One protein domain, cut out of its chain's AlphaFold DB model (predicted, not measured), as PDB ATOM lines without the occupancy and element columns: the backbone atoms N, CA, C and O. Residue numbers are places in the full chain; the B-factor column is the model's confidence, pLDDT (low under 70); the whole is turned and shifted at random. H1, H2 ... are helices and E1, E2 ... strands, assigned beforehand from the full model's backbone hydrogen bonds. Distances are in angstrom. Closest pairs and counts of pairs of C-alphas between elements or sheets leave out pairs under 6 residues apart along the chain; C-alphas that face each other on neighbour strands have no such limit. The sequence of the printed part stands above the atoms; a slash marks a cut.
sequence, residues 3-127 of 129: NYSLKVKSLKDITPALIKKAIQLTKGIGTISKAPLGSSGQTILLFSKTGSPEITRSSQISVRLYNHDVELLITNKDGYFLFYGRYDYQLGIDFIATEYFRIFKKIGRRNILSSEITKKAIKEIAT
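This is residues 3 to 127 of the 129 residues of an uncharacterized protein of Flavobacterium sp. (UniProt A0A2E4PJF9). A twisted wall of four antiparallel strands, E1 to E4, has two helices, H1 and H2, packed over one face, and no named helix covers its other face. A third helix, H3, sticks out from this body as an arm with residues 116 to 127. The printed part has 125 residues, with three named helices and four named strands in the order H1, E1, E2, E3, E4, H2, H3; the sheet's order is E1, E2, E3, E4, and the class is mixed, helices and strands. The whole is only just compact, close to loose, with a radius of gyration of the C-alphas of 16.1 A, and it is elongated, spanning 57 by 33 by 22 A.

Residues 3 to 15 hold no named element. H1, residues 16 to 26, begins at C-alpha 16 at (12.566, 45.503, -17.475) and is 15.3 A long. E1, residues 40 to 48, is 18.8 A long and bends by 61 degrees at residue 45. E2 is residues 60 to 66, 16.8 A, E3 is residues 69 to 75, 18.9 A, and E4 is residues 81 to 86, 13.9 A. H2, residues 93 to 108, is 21.4 A long and begins at C-alpha 93 at (18.417, 54.166, -17.839). H3, residues 116 to 125, is 14.6 A long and ends at C-alpha 125 at (4.289, 12.788, -38.446).

The four strands form a meander, each the antiparallel neighbour of the one before, and each successive pair is a hairpin. N 44 and O 63 of E1 and E2 are 2.7 A apart, N 64 and O 71 of E2 and E3 are 2.9 A apart, and N 72 and O 85 of E3 and E4 are 2.9 A apart, within hydrogen-bond range. E1 and E4 are the edge strands. H1 and H2 lie on the same face of the sheet, two layers with helices on one face. H1 lies over E2 at a height over the sheet of 9.0 A, and runs along the strands, only just, at 28 degrees to E2 on the local plane; the C-alphas of Thr 26 and Leu 65 are their closest, 5.9 A. H2 lies over E3 and E4 at a height over the sheet of 10.1 A, along the strands at 10 degrees to E3 on the local plane; the C-alphas of Leu 72 and Tyr 100 are the closest of E3 and H2, 7.4 A. H1 and H2 touch at a steep tilt of 63 degrees, opposite ways, closest at the C-alphas of Lys 20 and Ala 97, 5.1 A. H3 is not on the sheet and is apart from H1 and H2. In H1, H2 and H3 every O i to N i+4 pair is within hydrogen-bond range.

The C-alphas of Pro 36 and Thr 127, the two farthest apart, are 57.7 A apart. Without residues 116 to 127, which stand free, the body spans 38 by 33 by 22 A. The printed part has no cut. The links H1 to E1 and E1 to E2 are long. The mean pLDDT of the printed part is 76.0, and residues 28 to 41, 50 to 58 and 108 to 127 are under 70.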
ATOM      1  N   ASN A   3      29.329  37.421 -14.430       81.25
ATOM      2  CA  ASN A   3      28.521  37.515 -13.224       81.25
ATOM      3  C   ASN A   3      27.179  36.811 -13.444       81.25
ATOM      4  O   ASN A   3      26.458  37.113 -14.397       81.25
ATOM      5  N   TYR A   4      26.841  35.903 -12.535       84.56
ATOM      6  CA  TYR A   4      25.616  35.111 -12.578       84.56
ATOM      7  C   TYR A   4      24.551  35.578 -11.574       84.56
ATOM      8  O   TYR A   4      23.493  34.963 -11.502       84.56
ATOM      9  N   SER A   5      24.789  36.656 -10.817       86.62
ATOM     10  CA  SER A   5      23.906  37.110  -9.728       86.62
ATOM     11  C   SER A   5      22.478  37.443 -10.169       86.62
ATOM     12  O   SER A   5      21.547  37.303  -9.383       86.62
ATOM     13  N   LEU A   6      22.299  37.868 -11.424       92.19
ATOM     14  CA  LEU A   6      21.000  38.203 -12.012       92.19
ATOM     15  C   LEU A   6      20.483  37.134 -12.991       92.19
ATOM     16  O   LEU A   6      19.502  37.382 -13.695       92.19
ATOM     17  N   LYS A   7      21.126  35.960 -13.067       91.69
ATOM     18  CA  LYS A   7      20.721  34.896 -13.992       91.69
ATOM     19  C   LYS A   7      19.381  34.303 -13.568       91.69
ATOM     20  O   LYS A   7      19.231  33.826 -12.446       91.69
ATOM     21  N   VAL A   8      18.446  34.227 -14.507       89.06
ATOM     22  CA  VAL A   8      17.170  33.526 -14.336       89.06
ATOM     23  C   VAL A   8      17.165  32.162 -15.025       89.06
ATOM     24  O   VAL A   8      17.947  31.896 -15.945       89.06
ATOM     25  N   LYS A   9      16.270  31.275 -14.570       84.50
ATOM     26  CA  LYS A   9      16.109  29.915 -15.114       84.50
ATOM     27  C   LYS A   9      15.227  29.878 -16.363       84.50
ATOM     28  O   LYS A   9      15.372  28.953 -17.157       84.50
ATOM     29  N   SER A  10      14.331  30.851 -16.542       83.50
ATOM     30  CA  SER A  10      13.402  30.924 -17.671       83.50
ATOM     31  C   SER A  10      13.392  32.307 -18.318       83.50
ATOM     32  O   SER A  10      13.492  33.329 -17.646       83.50
ATOM     33  N   LEU A  11      13.179  32.355 -19.637       85.94
ATOM     34  CA  LEU A  11      12.985  33.608 -20.378       85.94
ATOM     35  C   LEU A  11      11.781  34.415 -19.873       85.94
ATOM     36  O   LEU A  11      11.742  35.631 -20.040       85.94
ATOM     37  N   LYS A  12      10.783  33.744 -19.283       85.94
ATOM     38  CA  LYS A  12       9.579  34.395 -18.742       85.94
ATOM     39  C   LYS A  12       9.880  35.251 -17.509       85.94
ATOM     40  O   LYS A  12       9.139  36.193 -17.254       85.94
ATOM     41  N   ASP A  13      10.971  34.953 -16.808       89.25
ATOM     42  CA  ASP A  13      11.364  35.629 -15.569       89.25
ATOM     43  C   ASP A  13      12.159  36.918 -15.842       89.25
ATOM     44  O   ASP A  13      12.435  37.701 -14.933       89.25
ATOM     45  N   ILE A  14      12.545  37.160 -17.101       90.62
ATOM     46  CA  ILE A  14      13.203  38.403 -17.498       90.62
ATOM     47  C   ILE A  14      12.175  39.532 -17.459       90.62
ATOM     48  O   ILE A  14      11.107  39.445 -18.065       90.62
ATOM     49  N   THR A  15      12.533  40.624 -16.788       93.62
ATOM     50  CA  THR A  15      11.710  41.830 -16.639       93.62
ATOM     51  C   THR A  15      12.517  43.085 -16.998       93.62
ATOM     52  O   THR A  15      13.753  43.044 -16.954       93.62
ATOM     53  N   PRO A  16      11.866  44.228 -17.299       94.06
ATOM     54  CA  PRO A  16      12.566  45.503 -17.475       94.06
ATOM     55  C   PRO A  16      13.427  45.869 -16.262       94.06
ATOM     56  O   PRO A  16      14.557  46.322 -16.417       94.06
ATOM     57  N   ALA A  17      12.930  45.608 -15.047       95.88
ATOM     58  CA  ALA A  17      13.653  45.878 -13.806       95.88
ATOM     59  C   ALA A  17      14.944  45.050 -13.690       95.88
ATOM     60  O   ALA A  17      15.962  45.558 -13.222       95.88
ATOM     61  N   LEU A  18      14.927  43.793 -14.143       95.12
ATOM     62  CA  LEU A  18      16.119  42.947 -14.179       95.12
ATOM     63  C   LEU A  18      17.165  43.496 -15.161       95.12
ATOM     64  O   LEU A  18      18.341  43.594 -14.816       95.12
ATOM     65  N   ILE A  19      16.729  43.911 -16.357       94.75
ATOM     66  CA  ILE A  19      17.601  44.533 -17.368       94.75
ATOM     67  C   ILE A  19      18.185  45.847 -16.838       94.75
ATOM     68  O   ILE A  19      19.391  46.063 -16.944       94.75
ATOM     69  N   LYS A  20      17.364  46.690 -16.196       95.38
ATOM     70  CA  LYS A  20      17.803  47.928 -15.537       95.38
ATOM     71  C   LYS A  20      18.894  47.659 -14.503       95.38
ATOM     72  O   LYS A  20      19.935  48.309 -14.543       95.38
ATOM     73  N   LYS A  21      18.687  46.681 -13.616       93.88
ATOM     74  CA  LYS A  21      19.689  46.295 -12.609       93.88
ATOM     75  C   LYS A  21      20.985  45.813 -13.256       93.88
ATOM     76  O   LYS A  21      22.057  46.206 -12.813       93.88
ATOM     77  N   ALA A  22      20.906  45.007 -14.314       92.50
ATOM     78  CA  ALA A  22      22.096  44.548 -15.026       92.50
ATOM     79  C   ALA A  22      22.872  45.709 -15.659       92.50
ATOM     80  O   ALA A  22      24.084  45.785 -15.483       92.50
ATOM     81  N   ILE A  23      22.172  46.646 -16.306       91.25
ATOM     82  CA  ILE A  23      22.748  47.889 -16.832       91.25
ATOM     83  C   ILE A  23      23.459  48.670 -15.724       91.25
ATOM     84  O   ILE A  23      24.615  49.046 -15.892       91.25
ATOM     85  N   GLN A  24      22.794  48.885 -14.588       90.25
ATOM     86  CA  GLN A  24      23.358  49.619 -13.455       90.25
ATOM     87  C   GLN A  24      24.602  48.939 -12.885       90.25
ATOM     88  O   GLN A  24      25.574  49.624 -12.604       90.25
ATOM     89  N   LEU A  25      24.601  47.608 -12.769       87.62
ATOM     90  CA  LEU A  25      25.784  46.863 -12.340       87.62
ATOM     91  C   LEU A  25      26.921  46.981 -13.353       87.62
ATOM     92  O   LEU A  25      28.065  47.087 -12.951       87.62
ATOM     93  N   THR A  26      26.647  46.992 -14.657       83.50
ATOM     94  CA  THR A  26      27.702  47.211 -15.662       83.50
ATOM     95  C   THR A  26      28.160  48.670 -15.759       83.50
ATOM     96  O   THR A  26      29.280  48.930 -16.193       83.50
ATOM     97  N   LYS A  27      27.320  49.625 -15.341       77.38
ATOM     98  CA  LYS A  27      27.602  51.062 -15.344       77.38
ATOM     99  C   LYS A  27      28.532  51.401 -14.177       77.38
ATOM    100  O   LYS A  27      28.098  51.492 -13.037       77.38
ATOM    101  N   GLY A  28      29.809  51.623 -14.469       62.34
ATOM    102  CA  GLY A  28      30.801  52.046 -13.470       62.34
ATOM    103  C   GLY A  28      31.741  50.940 -12.995       62.34
ATOM    104  O   GLY A  28      32.722  51.231 -12.316       62.34
ATOM    105  N   ILE A  29      31.522  49.693 -13.417       65.62
ATOM    106  CA  ILE A  29      32.563  48.672 -13.323       65.62
ATOM    107  C   ILE A  29      33.568  48.983 -14.422       65.62
ATOM    108  O   ILE A  29      33.290  48.764 -15.592       65.62
ATOM    109  N   GLY A  30      34.719  49.547 -14.064       58.34
ATOM    110  CA  GLY A  30      35.791  49.797 -15.021       58.34
ATOM    111  C   GLY A  30      36.229  48.519 -15.744       58.34
ATOM    112  O   GLY A  30      35.899  47.392 -15.362       58.34
ATOM    113  N   THR A  31      37.006  48.681 -16.807       58.34
ATOM    114  CA  THR A  31      37.600  47.561 -17.535       58.34
ATOM    115  C   THR A  31      38.558  46.791 -16.617       58.34
ATOM    116  O   THR A  31      39.723  47.146 -16.482       58.34
ATOM    117  N   ILE A  32      38.067  45.728 -15.973       58.59
ATOM    118  CA  ILE A  32      38.825  44.900 -15.011       58.59
ATOM    119  C   ILE A  32      39.982  44.105 -15.645       58.59
ATOM    120  O   ILE A  32      40.772  43.498 -14.931       58.59
ATOM    121  N   SER A  33      40.106  44.096 -16.975       52.69
ATOM    122  CA  SER A  33      41.234  43.491 -17.688       52.69
ATOM    123  C   SER A  33      41.439  44.177 -19.042       52.69
ATOM    124  O   SER A  33      40.516  44.244 -19.856       52.69
ATOM    125  N   LYS A  34      42.647  44.698 -19.289       48.03
ATOM    126  CA  LYS A  34      43.057  45.244 -20.591       48.03
ATOM    127  C   LYS A  34      43.663  44.118 -21.433       48.03
ATOM    128  O   LYS A  34      44.803  43.731 -21.205       48.03
ATOM    129  N   ALA A  35      42.908  43.601 -22.399       51.59
ATOM    130  CA  ALA A  35      43.465  42.765 -23.460       51.59
ATOM    131  C   ALA A  35      43.995  43.655 -24.612       51.59
ATOM    132  O   ALA A  35      43.382  44.694 -24.876       51.59
ATOM    133  N   PRO A  36      45.077  43.271 -25.323       45.59
ATOM    134  CA  PRO A  36      45.743  44.116 -26.330       45.59
ATOM    135  C   PRO A  36      44.905  44.496 -27.567       45.59
ATOM    136  O   PRO A  36      45.281  45.413 -28.286       45.59
ATOM    137  N   LEU A  37      43.782  43.814 -27.835       58.59
ATOM    138  CA  LEU A  37      43.007  43.918 -29.087       58.59
ATOM    139  C   LEU A  37      41.526  44.268 -28.860       58.59
ATOM    140  O   LEU A  37      40.629  43.770 -29.537       58.59
ATOM    141  N   GLY A  38      41.261  45.131 -27.883       52.47
ATOM    142  CA  GLY A  38      39.908  45.481 -27.461       52.47
ATOM    143  C   GLY A  38      39.509  44.686 -26.226       52.47
ATOM    144  O   GLY A  38      39.665  43.468 -26.143       52.47
ATOM    145  N   SER A  39      39.027  45.401 -25.218       55.19
ATOM    146  CA  SER A  39      38.722  44.819 -23.919       55.19
ATOM    147  C   SER A  39      37.217  44.687 -23.719       55.19
ATOM    148  O   SER A  39      36.436  45.605 -23.972       55.19
ATOM    149  N   SER A  40      36.813  43.514 -23.241       62.59
ATOM    150  CA  SER A  40      35.473  43.283 -22.711       62.59
ATOM    151  C   SER A  40      35.549  43.384 -21.191       62.59
ATOM    152  O   SER A  40      36.351  42.696 -20.560       62.59
ATOM    153  N   GLY A  41      34.734  44.255 -20.611       67.75
ATOM    154  CA  GLY A  41      34.528  44.345 -19.173       67.75
ATOM    155  C   GLY A  41      33.636  43.219 -18.647       67.75
ATOM    156  O   GLY A  41      33.467  42.160 -19.262       67.75
ATOM    157  N   GLN A  42      33.062  43.434 -17.465       77.62
ATOM    158  CA  GLN A  42      32.198  42.443 -16.835       77.62
ATOM    159  C   GLN A  42      30.936  42.191 -17.670       77.62
ATOM    160  O   GLN A  42      30.321  43.110 -18.211       77.62
ATOM    161  N   THR A  43      30.563  40.918 -17.775       86.25
ATOM    162  CA  THR A  43      29.326  40.476 -18.427       86.25
ATOM    163  C   THR A  43      28.376  39.958 -17.358       86.25
ATOM    164  O   THR A  43      28.731  39.042 -16.621       86.25
ATOM    165  N   ILE A  44      27.179  40.527 -17.271       90.06
ATOM    166  CA  ILE A  44      26.071  40.031 -16.459       90.06
ATOM    167  C   ILE A  44      25.219  39.112 -17.330       90.06
ATOM    168  O   ILE A  44      24.646  39.540 -18.336       90.06
ATOM    169  N   LEU A  45      25.127  37.840 -16.953       90.12
ATOM    170  CA  LEU A  45      24.298  36.876 -17.663       90.12
ATOM    171  C   LEU A  45      22.870  36.914 -17.112       90.12
ATOM    172  O   LEU A  45      22.652  36.592 -15.948       90.12
ATOM    173  N   LEU A  46      21.900  37.276 -17.952       91.56
ATOM    174  CA  LEU A  46      20.483  37.304 -17.582       91.56
ATOM    175  C   LEU A  46      19.818  35.948 -17.810       91.56
ATOM    176  O   LEU A  46      19.024  35.506 -16.993       91.56
ATOM    177  N   PHE A  47      20.159  35.253 -18.892       88.88
ATOM    178  CA  PHE A  47      19.651  33.913 -19.173       88.88
ATOM    179  C   PHE A  47      20.650  33.142 -20.030       88.88
ATOM    180  O   PHE A  47      21.325  33.730 -20.869       88.88
ATOM    181  N   SER A  48      20.718  31.824 -19.840       84.00
ATOM    182  CA  SER A  48      21.451  30.922 -20.730       84.00
ATOM    183  C   SER A  48      20.841  29.534 -20.687       84.00
ATOM    184  O   SER A  48      20.634  28.992 -19.599       84.00
ATOM    185  N   LYS A  49      20.635  28.929 -21.857       75.44
ATOM    186  CA  LYS A  49      20.268  27.517 -21.976       75.44
ATOM    187  C   LYS A  49      21.553  26.696 -22.073       75.44
ATOM    188  O   LYS A  49      22.213  26.711 -23.104       75.44
ATOM    189  N   THR A  50      21.953  26.052 -20.982       63.25
ATOM    190  CA  THR A  50      23.130  25.171 -20.956       63.25
ATOM    191  C   THR A  50      22.838  23.871 -21.701       63.25
ATOM    192  O   THR A  50      21.844  23.205 -21.419       63.25
ATOM    193  N   GLY A  51      23.725  23.512 -22.621       49.38
ATOM    194  CA  GLY A  51      23.797  22.211 -23.275       49.38
ATOM    195  C   GLY A  51      25.188  22.090 -23.885       49.38
ATOM    196  O   GLY A  51      25.463  22.732 -24.890       49.38
ATOM    197  N   SER A  52      26.049  21.325 -23.225       39.78
ATOM    198  CA  SER A  52      27.464  21.080 -23.529       39.78
ATOM    199  C   SER A  52      28.460  22.217 -23.213       39.78
ATOM    200  O   SER A  52      28.335  23.324 -23.736       39.78
ATOM    201  N   PRO A  53      29.497  21.942 -22.393       45.94
ATOM    202  CA  PRO A  53      30.581  22.882 -22.078       45.94
ATOM    203  C   PRO A  53      31.475  23.243 -23.283       45.94
ATOM    204  O   PRO A  53      32.350  24.093 -23.155       45.94
ATOM    205  N   GLU A  54      31.241  22.637 -24.449       44.59
ATOM    206  CA  GLU A  54      32.068  22.773 -25.655       44.59
ATOM    207  C   GLU A  54      31.531  23.798 -26.674       44.59
ATOM    208  O   GLU A  54      32.265  24.220 -27.567       44.59
ATOM    209  N   ILE A  55      30.283  24.274 -26.538       46.81
ATOM    210  CA  ILE A  55      29.744  25.337 -27.406       46.81
ATOM    211  C   ILE A  55      30.006  26.691 -26.746       46.81
ATOM    212  O   ILE A  55      29.296  27.126 -25.838       46.81
ATOM    213  N   THR A  56      31.033  27.376 -27.240       54.19
ATOM    214  CA  THR A  56      31.595  28.626 -26.698       54.19
ATOM    215  C   THR A  56      30.623  29.815 -26.649       54.19
ATOM    216  O   THR A  56      30.922  30.811 -25.987       54.19
ATOM    217  N   ARG A  57      29.445  29.733 -27.290       58.97
ATOM    218  CA  ARG A  57      28.333  30.693 -27.143       58.97
ATOM    219  C   ARG A  57      26.985  29.977 -27.248       58.97
ATOM    220  O   ARG A  57      26.423  29.871 -28.326       58.97
ATOM    221  N   SER A  58      26.446  29.475 -26.140       65.94
ATOM    222  CA  SER A  58      25.079  28.928 -26.104       65.94
ATOM    223  C   SER A  58      24.023  30.029 -26.321       65.94
ATOM    224  O   SER A  58      24.343  31.222 -26.331       65.94
ATOM    225  N   SER A  59      22.741  29.661 -26.446       77.12
ATOM    226  CA  SER A  59      21.659  30.656 -26.381       77.12
ATOM    227  C   SER A  59      21.687  31.396 -25.057       77.12
ATOM    228  O   SER A  59      21.498  30.788 -23.999       77.12
ATOM    229  N   GLN A  60      21.880  32.709 -25.138       87.12
ATOM    230  CA  GLN A  60      22.012  33.566 -23.978       87.12
ATOM    231  C   GLN A  60      21.436  34.962 -24.196       87.12
ATOM    232  O   GLN A  60      21.322  35.462 -25.316       87.12
ATOM    233  N   ILE A  61      21.114  35.592 -23.071       90.25
ATOM    234  CA  ILE A  61      20.819  37.015 -22.961       90.25
ATOM    235  C   ILE A  61      21.782  37.570 -21.926       90.25
ATOM    236  O   ILE A  61      21.804  37.098 -20.785       90.25
ATOM    237  N   SER A  62      22.582  38.556 -22.311       91.19
ATOM    238  CA  SER A  62      23.574  39.153 -21.424       91.19
ATOM    239  C   SER A  62      23.699  40.653 -21.633       91.19
ATOM    240  O   SER A  62      23.468  41.174 -22.722       91.19
ATOM    241  N   VAL A  63      24.060  41.342 -20.554       91.56
ATOM    242  CA  VAL A  63      24.433  42.755 -20.562       91.56
ATOM    243  C   VAL A  63      25.915  42.823 -20.242       91.56
ATOM    244  O   VAL A  63      26.352  42.247 -19.246       91.56
ATOM    245  N   ARG A  64      26.713  43.477 -21.079       87.06
ATOM    246  CA  ARG A  64      28.166  43.556 -20.894       87.06
ATOM    247  C   ARG A  64      28.671  44.973 -21.054       87.06
ATOM    248  O   ARG A  64      28.082  45.741 -21.801       87.06
ATOM    249  N   LEU A  65      29.788  45.284 -20.412       84.56
ATOM    250  CA  LEU A  65      30.574  46.464 -20.752       84.56
ATOM    251  C   LEU A  65      31.592  46.093 -21.836       84.56
ATOM    252  O   LEU A  65      32.372  45.160 -21.650       84.56
ATOM    253  N   TYR A  66      31.617  46.808 -22.949       80.69
ATOM    254  CA  TYR A  66      32.579  46.612 -24.028       80.69
ATOM    255  C   TYR A  66      33.024  47.968 -24.557       80.69
ATOM    256  O   TYR A  66      32.194  48.786 -24.939       80.69
ATOM    257  N   ASN A  67      34.335  48.210 -24.570       76.81
ATOM    258  CA  ASN A  67      34.898  49.489 -25.005       76.81
ATOM    259  C   ASN A  67      34.196  50.715 -24.379       76.81
ATOM    260  O   ASN A  67      33.824  51.645 -25.082       76.81
ATOM    261  N   HIS A  68      33.989  50.687 -23.057       74.50
ATOM    262  CA  HIS A  68      33.304  51.731 -22.274       74.50
ATOM    263  C   HIS A  68      31.792  51.891 -22.514       74.50
ATOM    264  O   HIS A  68      31.135  52.561 -21.718       74.50
ATOM    265  N   ASP A  69      31.224  51.188 -23.492       81.25
ATOM    266  CA  ASP A  69      29.788  51.167 -23.750       81.25
ATOM    267  C   ASP A  69      29.145  49.937 -23.115       81.25
ATOM    268  O   ASP A  69      29.703  48.836 -23.129       81.25
ATOM    269  N   VAL A  70      27.941  50.093 -22.568       86.81
ATOM    270  CA  VAL A  70      27.157  48.932 -22.144       86.81
ATOM    271  C   VAL A  70      26.312  48.433 -23.302       86.81
ATOM    272  O   VAL A  70      25.644  49.188 -24.007       86.81
ATOM    273  N   GLU A  71      26.329  47.118 -23.468       89.00
ATOM    274  CA  GLU A  71      25.732  46.432 -24.597       89.00
ATOM    275  C   GLU A  71      24.755  45.363 -24.121       89.00
ATOM    276  O   GLU A  71      25.032  44.649 -23.155       89.00
ATOM    277  N   LEU A  72      23.644  45.206 -24.842       92.44
ATOM    278  CA  LEU A  72      22.779  44.035 -24.728       92.44
ATOM    279  C   LEU A  72      23.078  43.074 -25.875       92.44
ATOM    280  O   LEU A  72      23.042  43.444 -27.050       92.44
ATOM    281  N   LEU A  73      23.311  41.823 -25.506       91.38
ATOM    282  CA  LEU A  73      23.536  40.715 -26.415       91.38
ATOM    283  C   LEU A  73      22.419  39.694 -26.286       91.38
ATOM    284  O   LEU A  73      22.073  39.270 -25.181       91.38
ATOM    285  N   ILE A  74      21.909  39.247 -27.429       90.00
ATOM    286  CA  ILE A  74      20.961  38.138 -27.510       90.00
ATOM    287  C   ILE A  74      21.452  37.175 -28.584       90.00
ATOM    288  O   ILE A  74      21.676  37.589 -29.723       90.00
ATOM    289  N   THR A  75      21.588  35.895 -28.243       86.44
ATOM    290  CA  THR A  75      21.984  34.838 -29.184       86.44
ATOM    291  C   THR A  75      20.927  33.745 -29.303       86.44
ATOM    292  O   THR A  75      20.153  33.476 -28.375       86.44
ATOM    293  N   ASN A  76      20.889  33.093 -30.464       81.56
ATOM    294  CA  ASN A  76      20.070  31.904 -30.676       81.56
ATOM    295  C   ASN A  76      20.731  30.650 -30.062       81.56
ATOM    296  O   ASN A  76      21.803  30.727 -29.464       81.56
ATOM    297  N   LYS A  77      20.086  29.485 -30.203       76.56
ATOM    298  CA  LYS A  77      20.577  28.185 -29.692       76.56
ATOM    299  C   LYS A  77      21.977  27.790 -30.169       76.56
ATOM    300  O   LYS A  77      22.666  27.109 -29.421       76.56
ATOM    301  N   ASP A  78      22.388  28.263 -31.338       75.62
ATOM    302  CA  ASP A  78      23.663  27.919 -31.967       75.62
ATOM    303  C   ASP A  78      24.723  29.020 -31.743       75.62
ATOM    304  O   ASP A  78      25.823  28.951 -32.279       75.62
ATOM    305  N   GLY A  79      24.392  30.059 -30.965       77.00
ATOM    306  CA  GLY A  79      25.308  31.153 -30.633       77.00
ATOM    307  C   GLY A  79      25.338  32.313 -31.620       77.00
ATOM    308  O   GLY A  79      26.055  33.287 -31.375       77.00
ATOM    309  N   TYR A  80      24.543  32.264 -32.691       82.62
ATOM    310  CA  TYR A  80      24.423  33.373 -33.633       82.62
ATOM    311  C   TYR A  80      23.753  34.575 -32.974       82.62
ATOM    312  O   TYR A  80      22.770  34.436 -32.236       82.62
ATOM    313  N   PHE A  81      24.269  35.770 -33.263       85.31
ATOM    314  CA  PHE A  81      23.696  37.011 -32.760       85.31
ATOM    315  C   PHE A  81      22.319  37.254 -33.375       85.31
ATOM    316  O   PHE A  81      22.171  37.389 -34.584       85.31
ATOM    317  N   LEU A  82      21.316  37.345 -32.509       87.81
ATOM    318  CA  LEU A  82      19.985  37.835 -32.851       87.81
ATOM    319  C   LEU A  82      19.865  39.337 -32.588       87.81
ATOM    320  O   LEU A  82      19.054  40.011 -33.216       87.81
ATOM    321  N   PHE A  83      20.647  39.848 -31.634       90.75
ATOM    322  CA  PHE A  83      20.722  41.267 -31.323       90.75
ATOM    323  C   PHE A  83      22.068  41.636 -30.713       90.75
ATOM    324  O   PHE A  83      22.612  40.905 -29.880       90.75
ATOM    325  N   TYR A  84      22.535  42.813 -31.111       90.25
ATOM    326  CA  TYR A  84      23.695  43.506 -30.588       90.25
ATOM    327  C   TYR A  84      23.355  44.997 -30.547       90.25
ATOM    328  O   TYR A  84      23.179  45.611 -31.598       90.25
ATOM    329  N   GLY A  85      23.208  45.563 -29.349       89.94
ATOM    330  CA  GLY A  85      22.823  46.965 -29.189       89.94
ATOM    331  C   GLY A  85      23.654  47.680 -28.140       89.94
ATOM    332  O   GLY A  85      23.816  47.165 -27.031       89.94
ATOM    333  N   ARG A  86      24.125  48.878 -28.491       89.50
ATOM    334  CA  ARG A  86      24.705  49.876 -27.583       89.50
ATOM    335  C   ARG A  86      23.703  50.999 -27.342       89.50
ATOM    336  O   ARG A  86      22.761  51.161 -28.117       89.50
ATOM    337  N   TYR A  87      23.927  51.786 -26.300       86.25
ATOM    338  CA  TYR A  87      23.108  52.955 -26.005       86.25
ATOM    339  C   TYR A  87      23.945  54.094 -25.429       86.25
ATOM    340  O   TYR A  87      25.009  53.868 -24.856       86.25
ATOM    341  N   ASP A  88      23.402  55.305 -25.521       84.94
ATOM    342  CA  ASP A  88      23.907  56.477 -24.813       84.94
ATOM    343  C   ASP A  88      23.192  56.614 -23.459       84.94
ATOM    344  O   ASP A  88      21.961  56.611 -23.388       84.94
ATOM    345  N   TYR A  89      23.956  56.745 -22.372       84.12
ATOM    346  CA  TYR A  89      23.412  56.953 -21.027       84.12
ATOM    347  C   TYR A  89      22.575  58.228 -20.885       84.12
ATOM    348  O   TYR A  89      21.740  58.279 -19.976       84.12
ATOM    349  N   GLN A  90      22.769  59.224 -21.752       87.94
ATOM    350  CA  GLN A  90      21.973  60.453 -21.782       87.94
ATOM    351  C   GLN A  90      20.491  60.187 -22.085       87.94
ATOM    352  O   GLN A  90      19.637  60.965 -21.673       87.94
ATOM    353  N   LEU A  91      20.163  59.051 -22.713       89.00
ATOM    354  CA  LEU A  91      18.780  58.644 -22.992       89.00
ATOM    355  C   LEU A  91      17.987  58.258 -21.731       89.00
ATOM    356  O   LEU A  91      16.770  58.103 -21.791       89.00
ATOM    357  N   GLY A  92      18.658  58.084 -20.588       91.50
ATOM    358  CA  GLY A  92      18.033  57.685 -19.331       91.50
ATOM    359  C   GLY A  92      17.870  56.167 -19.201       91.50
ATOM    360  O   GLY A  92      17.328  55.480 -20.067       91.50
ATOM    361  N   ILE A  93      18.334  55.621 -18.071       91.62
ATOM    362  CA  ILE A  93      18.417  54.166 -17.839       91.62
ATOM    363  C   ILE A  93      17.045  53.481 -17.939       91.62
ATOM    364  O   ILE A  93      16.957  52.361 -18.439       91.62
ATOM    365  N   ASP A  94      15.979  54.131 -17.472       94.62
ATOM    366  CA  ASP A  94      14.623  53.576 -17.515       94.62
ATOM    367  C   ASP A  94      14.097  53.404 -18.940       94.62
ATOM    368  O   ASP A  94      13.526  52.360 -19.272       94.62
ATOM    369  N   PHE A  95      14.351  54.392 -19.797       95.19
ATOM    370  CA  PHE A  95      14.016  54.314 -21.213       95.19
ATOM    371  C   PHE A  95      14.796  53.181 -21.885       95.19
ATOM    372  O   PHE A  95      14.198  52.287 -22.482       95.19
ATOM    373  N   ILE A  96      16.119  53.147 -21.694       93.88
ATOM    374  CA  ILE A  96      16.995  52.116 -22.267       93.88
ATOM    375  C   ILE A  96      16.539  50.711 -21.858       93.88
ATOM    376  O   ILE A  96      16.369  49.840 -22.710       93.88
ATOM    377  N   ALA A  97      16.309  50.479 -20.562       94.88
ATOM    378  CA  ALA A  97      15.882  49.176 -20.061       94.88
ATOM    379  C   ALA A  97      14.519  48.755 -20.635       94.88
ATOM    380  O   ALA A  97      14.313  47.578 -20.942       94.88
ATOM    381  N   THR A  98      13.608  49.712 -20.819       95.62
ATOM    382  CA  THR A  98      12.292  49.482 -21.425       95.62
ATOM    383  C   THR A  98      12.409  49.101 -22.899       95.62
ATOM    384  O   THR A  98      11.819  48.100 -23.317       95.62
ATOM    385  N   GLU A  99      13.210  49.826 -23.683       95.31
ATOM    386  CA  GLU A  99      13.427  49.506 -25.099       95.31
ATOM    387  C   GLU A  99      14.145  48.169 -25.274       95.31
ATOM    388  O   GLU A  99      13.746  47.341 -26.094       95.31
ATOM    389  N   TYR A 100      15.143  47.892 -24.439       94.38
ATOM    390  CA  TYR A 100      15.854  46.616 -24.436       94.38
ATOM    391  C   TYR A 100      14.928  45.455 -24.091       94.38
ATOM    392  O   TYR A 100      14.958  44.416 -24.755       94.38
ATOM    393  N   PHE A 101      14.032  45.641 -23.121       94.25
ATOM    394  CA  PHE A 101      12.998  44.659 -22.833       94.25
ATOM    395  C   PHE A 101      12.032  44.475 -24.007       94.25
ATOM    396  O   PHE A 101      11.687  43.343 -24.349       94.25
ATOM    397  N   ARG A 102      11.614  45.560 -24.668       93.44
ATOM    398  CA  ARG A 102      10.742  45.497 -25.850       93.44
ATOM    399  C   ARG A 102      11.405  44.718 -26.989       93.44
ATOM    400  O   ARG A 102      10.753  43.864 -27.593       93.44
ATOM    401  N   ILE A 103      12.689  44.959 -27.250       91.38
ATOM    402  CA  ILE A 103      13.501  44.222 -28.229       91.38
ATOM    403  C   ILE A 103      13.581  42.747 -27.842       91.38
ATOM    404  O   ILE A 103      13.236  41.882 -28.648       91.38
ATOM    405  N   PHE A 104      13.930  42.444 -26.589       90.00
ATOM    406  CA  PHE A 104      13.928  41.080 -26.069       90.00
ATOM    407  C   PHE A 104      12.572  40.391 -26.277       90.00
ATOM    408  O   PHE A 104      12.530  39.267 -26.765       90.00
ATOM    409  N   LYS A 105      11.446  41.047 -25.980       88.19
ATOM    410  CA  LYS A 105      10.109  40.468 -26.179       88.19
ATOM    411  C   LYS A 105       9.788  40.222 -27.652       88.19
ATOM    412  O   LYS A 105       9.116  39.233 -27.951       88.19
ATOM    413  N   LYS A 106      10.260  41.085 -28.558       86.44
ATOM    414  CA  LYS A 106      10.113  40.908 -30.013       86.44
ATOM    415  C   LYS A 106      10.947  39.729 -30.529       86.44
ATOM    416  O   LYS A 106      10.434  38.917 -31.291       86.44
ATOM    417  N   ILE A 107      12.194  39.601 -30.075       81.69
ATOM    418  CA  ILE A 107      13.154  38.583 -30.541       81.69
ATOM    419  C   ILE A 107      12.925  37.224 -29.860       81.69
ATOM    420  O   ILE A 107      12.849  36.183 -30.518       81.69
ATOM    421  N   GLY A 108      12.760  37.227 -28.537       62.03
ATOM    422  CA  GLY A 108      12.608  36.045 -27.687       62.03
ATOM    423  C   GLY A 108      11.321  35.258 -27.928       62.03
ATOM    424  O   GLY A 108      11.299  34.057 -27.681       62.03
ATOM    425  N   ARG A 109      10.275  35.892 -28.476       57.00
ATOM    426  CA  ARG A 109       9.043  35.199 -28.894       57.00
ATOM    427  C   ARG A 109       9.205  34.348 -30.157       57.00
ATOM    428  O   ARG A 109       8.418  33.428 -30.328       57.00
ATOM    429  N   ARG A 110      10.171  34.643 -31.034       54.19
ATOM    430  CA  ARG A 110      10.321  33.954 -32.332       54.19
ATOM    431  C   ARG A 110      11.536  33.025 -32.404       54.19
ATOM    432  O   ARG A 110      11.407  31.930 -32.930       54.19
ATOM    433  N   ASN A 111      12.684  33.415 -31.840       55.78
ATOM    434  CA  ASN A 111      13.969  32.815 -32.246       55.78
ATOM    435  C   ASN A 111      14.762  32.095 -31.143       55.78
ATOM    436  O   ASN A 111      15.700  31.365 -31.448       55.78
ATOM    437  N   ILE A 112      14.409  32.269 -29.865       59.38
ATOM    438  CA  ILE A 112      15.134  31.637 -28.741       59.38
ATOM    439  C   ILE A 112      14.468  30.310 -28.309       59.38
ATOM    440  O   ILE A 112      15.106  29.431 -27.733       59.38
ATOM    441  N   LEU A 113      13.183  30.131 -28.636       54.50
ATOM    442  CA  LEU A 113      12.332  29.021 -28.192       54.50
ATOM    443  C   LEU A 113      12.032  27.981 -29.285       54.50
ATOM    444  O   LEU A 113      11.035  27.266 -29.188       54.50
ATOM    445  N   SER A 114      12.879  27.832 -30.309       54.16
ATOM    446  CA  SER A 114      12.688  26.803 -31.346       54.16
ATOM    447  C   SER A 114      13.003  25.386 -30.822       54.16
ATOM    448  O   SER A 114      13.939  24.724 -31.264       54.16
ATOM    449  N   SER A 115      12.235  24.932 -29.833       49.34
ATOM    450  CA  SER A 115      12.035  23.527 -29.477       49.34
ATOM    451  C   SER A 115      10.557  23.122 -29.522       49.34
ATOM    452  O   SER A 115      10.268  21.935 -29.442       49.34
ATOM    453  N   GLU A 116       9.616  24.069 -29.643       48.06
ATOM    454  CA  GLU A 116       8.175  23.755 -29.670       48.06
ATOM    455  C   GLU A 116       7.626  23.542 -31.089       48.06
ATOM    456  O   GLU A 116       6.814  22.643 -31.289       48.06
ATOM    457  N   ILE A 117       8.134  24.267 -32.093       47.47
ATOM    458  CA  ILE A 117       7.722  24.074 -33.499       47.47
ATOM    459  C   ILE A 117       8.173  22.694 -34.008       47.47
ATOM    460  O   ILE A 117       7.407  21.988 -34.656       47.47
ATOM    461  N   THR A 118       9.370  22.246 -33.618       49.22
ATOM    462  CA  THR A 118       9.892  20.919 -33.979       49.22
ATOM    463  C   THR A 118       9.119  19.787 -33.293       49.22
ATOM    464  O   THR A 118       8.874  18.758 -33.908       49.22
ATOM    465  N   LYS A 119       8.666  19.974 -32.043       46.34
ATOM    466  CA  LYS A 119       7.859  18.965 -31.333       46.34
ATOM    467  C   LYS A 119       6.457  18.804 -31.919       46.34
ATOM    468  O   LYS A 119       5.941  17.692 -31.924       46.34
ATOM    469  N   LYS A 120       5.848  19.889 -32.411       44.09
ATOM    470  CA  LYS A 120       4.531  19.827 -33.057       44.09
ATOM    471  C   LYS A 120       4.608  19.113 -34.414       44.09
ATOM    472  O   LYS A 120       3.809  18.218 -34.653       44.09
ATOM    473  N   ALA A 121       5.640  19.415 -35.207       48.81
ATOM    474  CA  ALA A 121       5.896  18.746 -36.486       48.81
ATOM    475  C   ALA A 121       6.189  17.240 -36.330       48.81
ATOM    476  O   ALA A 121       5.676  16.436 -37.095       48.81
ATOM    477  N   ILE A 122       6.945  16.828 -35.303       51.12
ATOM    478  CA  ILE A 122       7.219  15.399 -35.044       51.12
ATOM    479  C   ILE A 122       5.953  14.652 -34.589       51.12
ATOM    480  O   ILE A 122       5.755  13.499 -34.958       51.12
ATOM    481  N   LYS A 123       5.073  15.298 -33.811       45.69
ATOM    482  CA  LYS A 123       3.829  14.671 -33.339       45.69
ATOM    483  C   LYS A 123       2.813  14.460 -34.469       45.69
ATOM    484  O   LYS A 123       2.125  13.450 -34.447       45.69
ATOM    485  N   GLU A 124       2.748  15.372 -35.443       49.06
ATOM    486  CA  GLU A 124       1.905  15.238 -36.648       49.06
ATOM    487  C   GLU A 124       2.420  14.170 -37.626       49.06
ATOM    488  O   GLU A 124       1.619  13.557 -38.323       49.06
ATOM    489  N   ILE A 125       3.729  13.898 -37.656       53.28
ATOM    490  CA  ILE A 125       4.289  12.788 -38.446       53.28
ATOM    491  C   ILE A 125       3.989  11.444 -37.764       53.28
ATOM    492  O   ILE A 125       3.512  10.526 -38.412       53.28
ATOM    493  N   ALA A 126       4.160  11.351 -36.442       51.47
ATOM    494  CA  ALA A 126       3.953  10.114 -35.677       51.47
ATOM    495  C   ALA A 126       2.476   9.739 -35.408       51.47
ATOM    496  O   ALA A 126       2.216   8.768 -34.706       51.47
ATOM    497  N   THR A 127       1.512  10.534 -35.879       50.66
ATOM    498  CA  THR A 127       0.066  10.225 -35.790       50.66
ATOM    499  C   THR A 127      -0.586   9.994 -37.154       50.66
ATOM    500  O   THR A 127      -1.772   9.684 -37.200       50.66
TER     501      THR A 127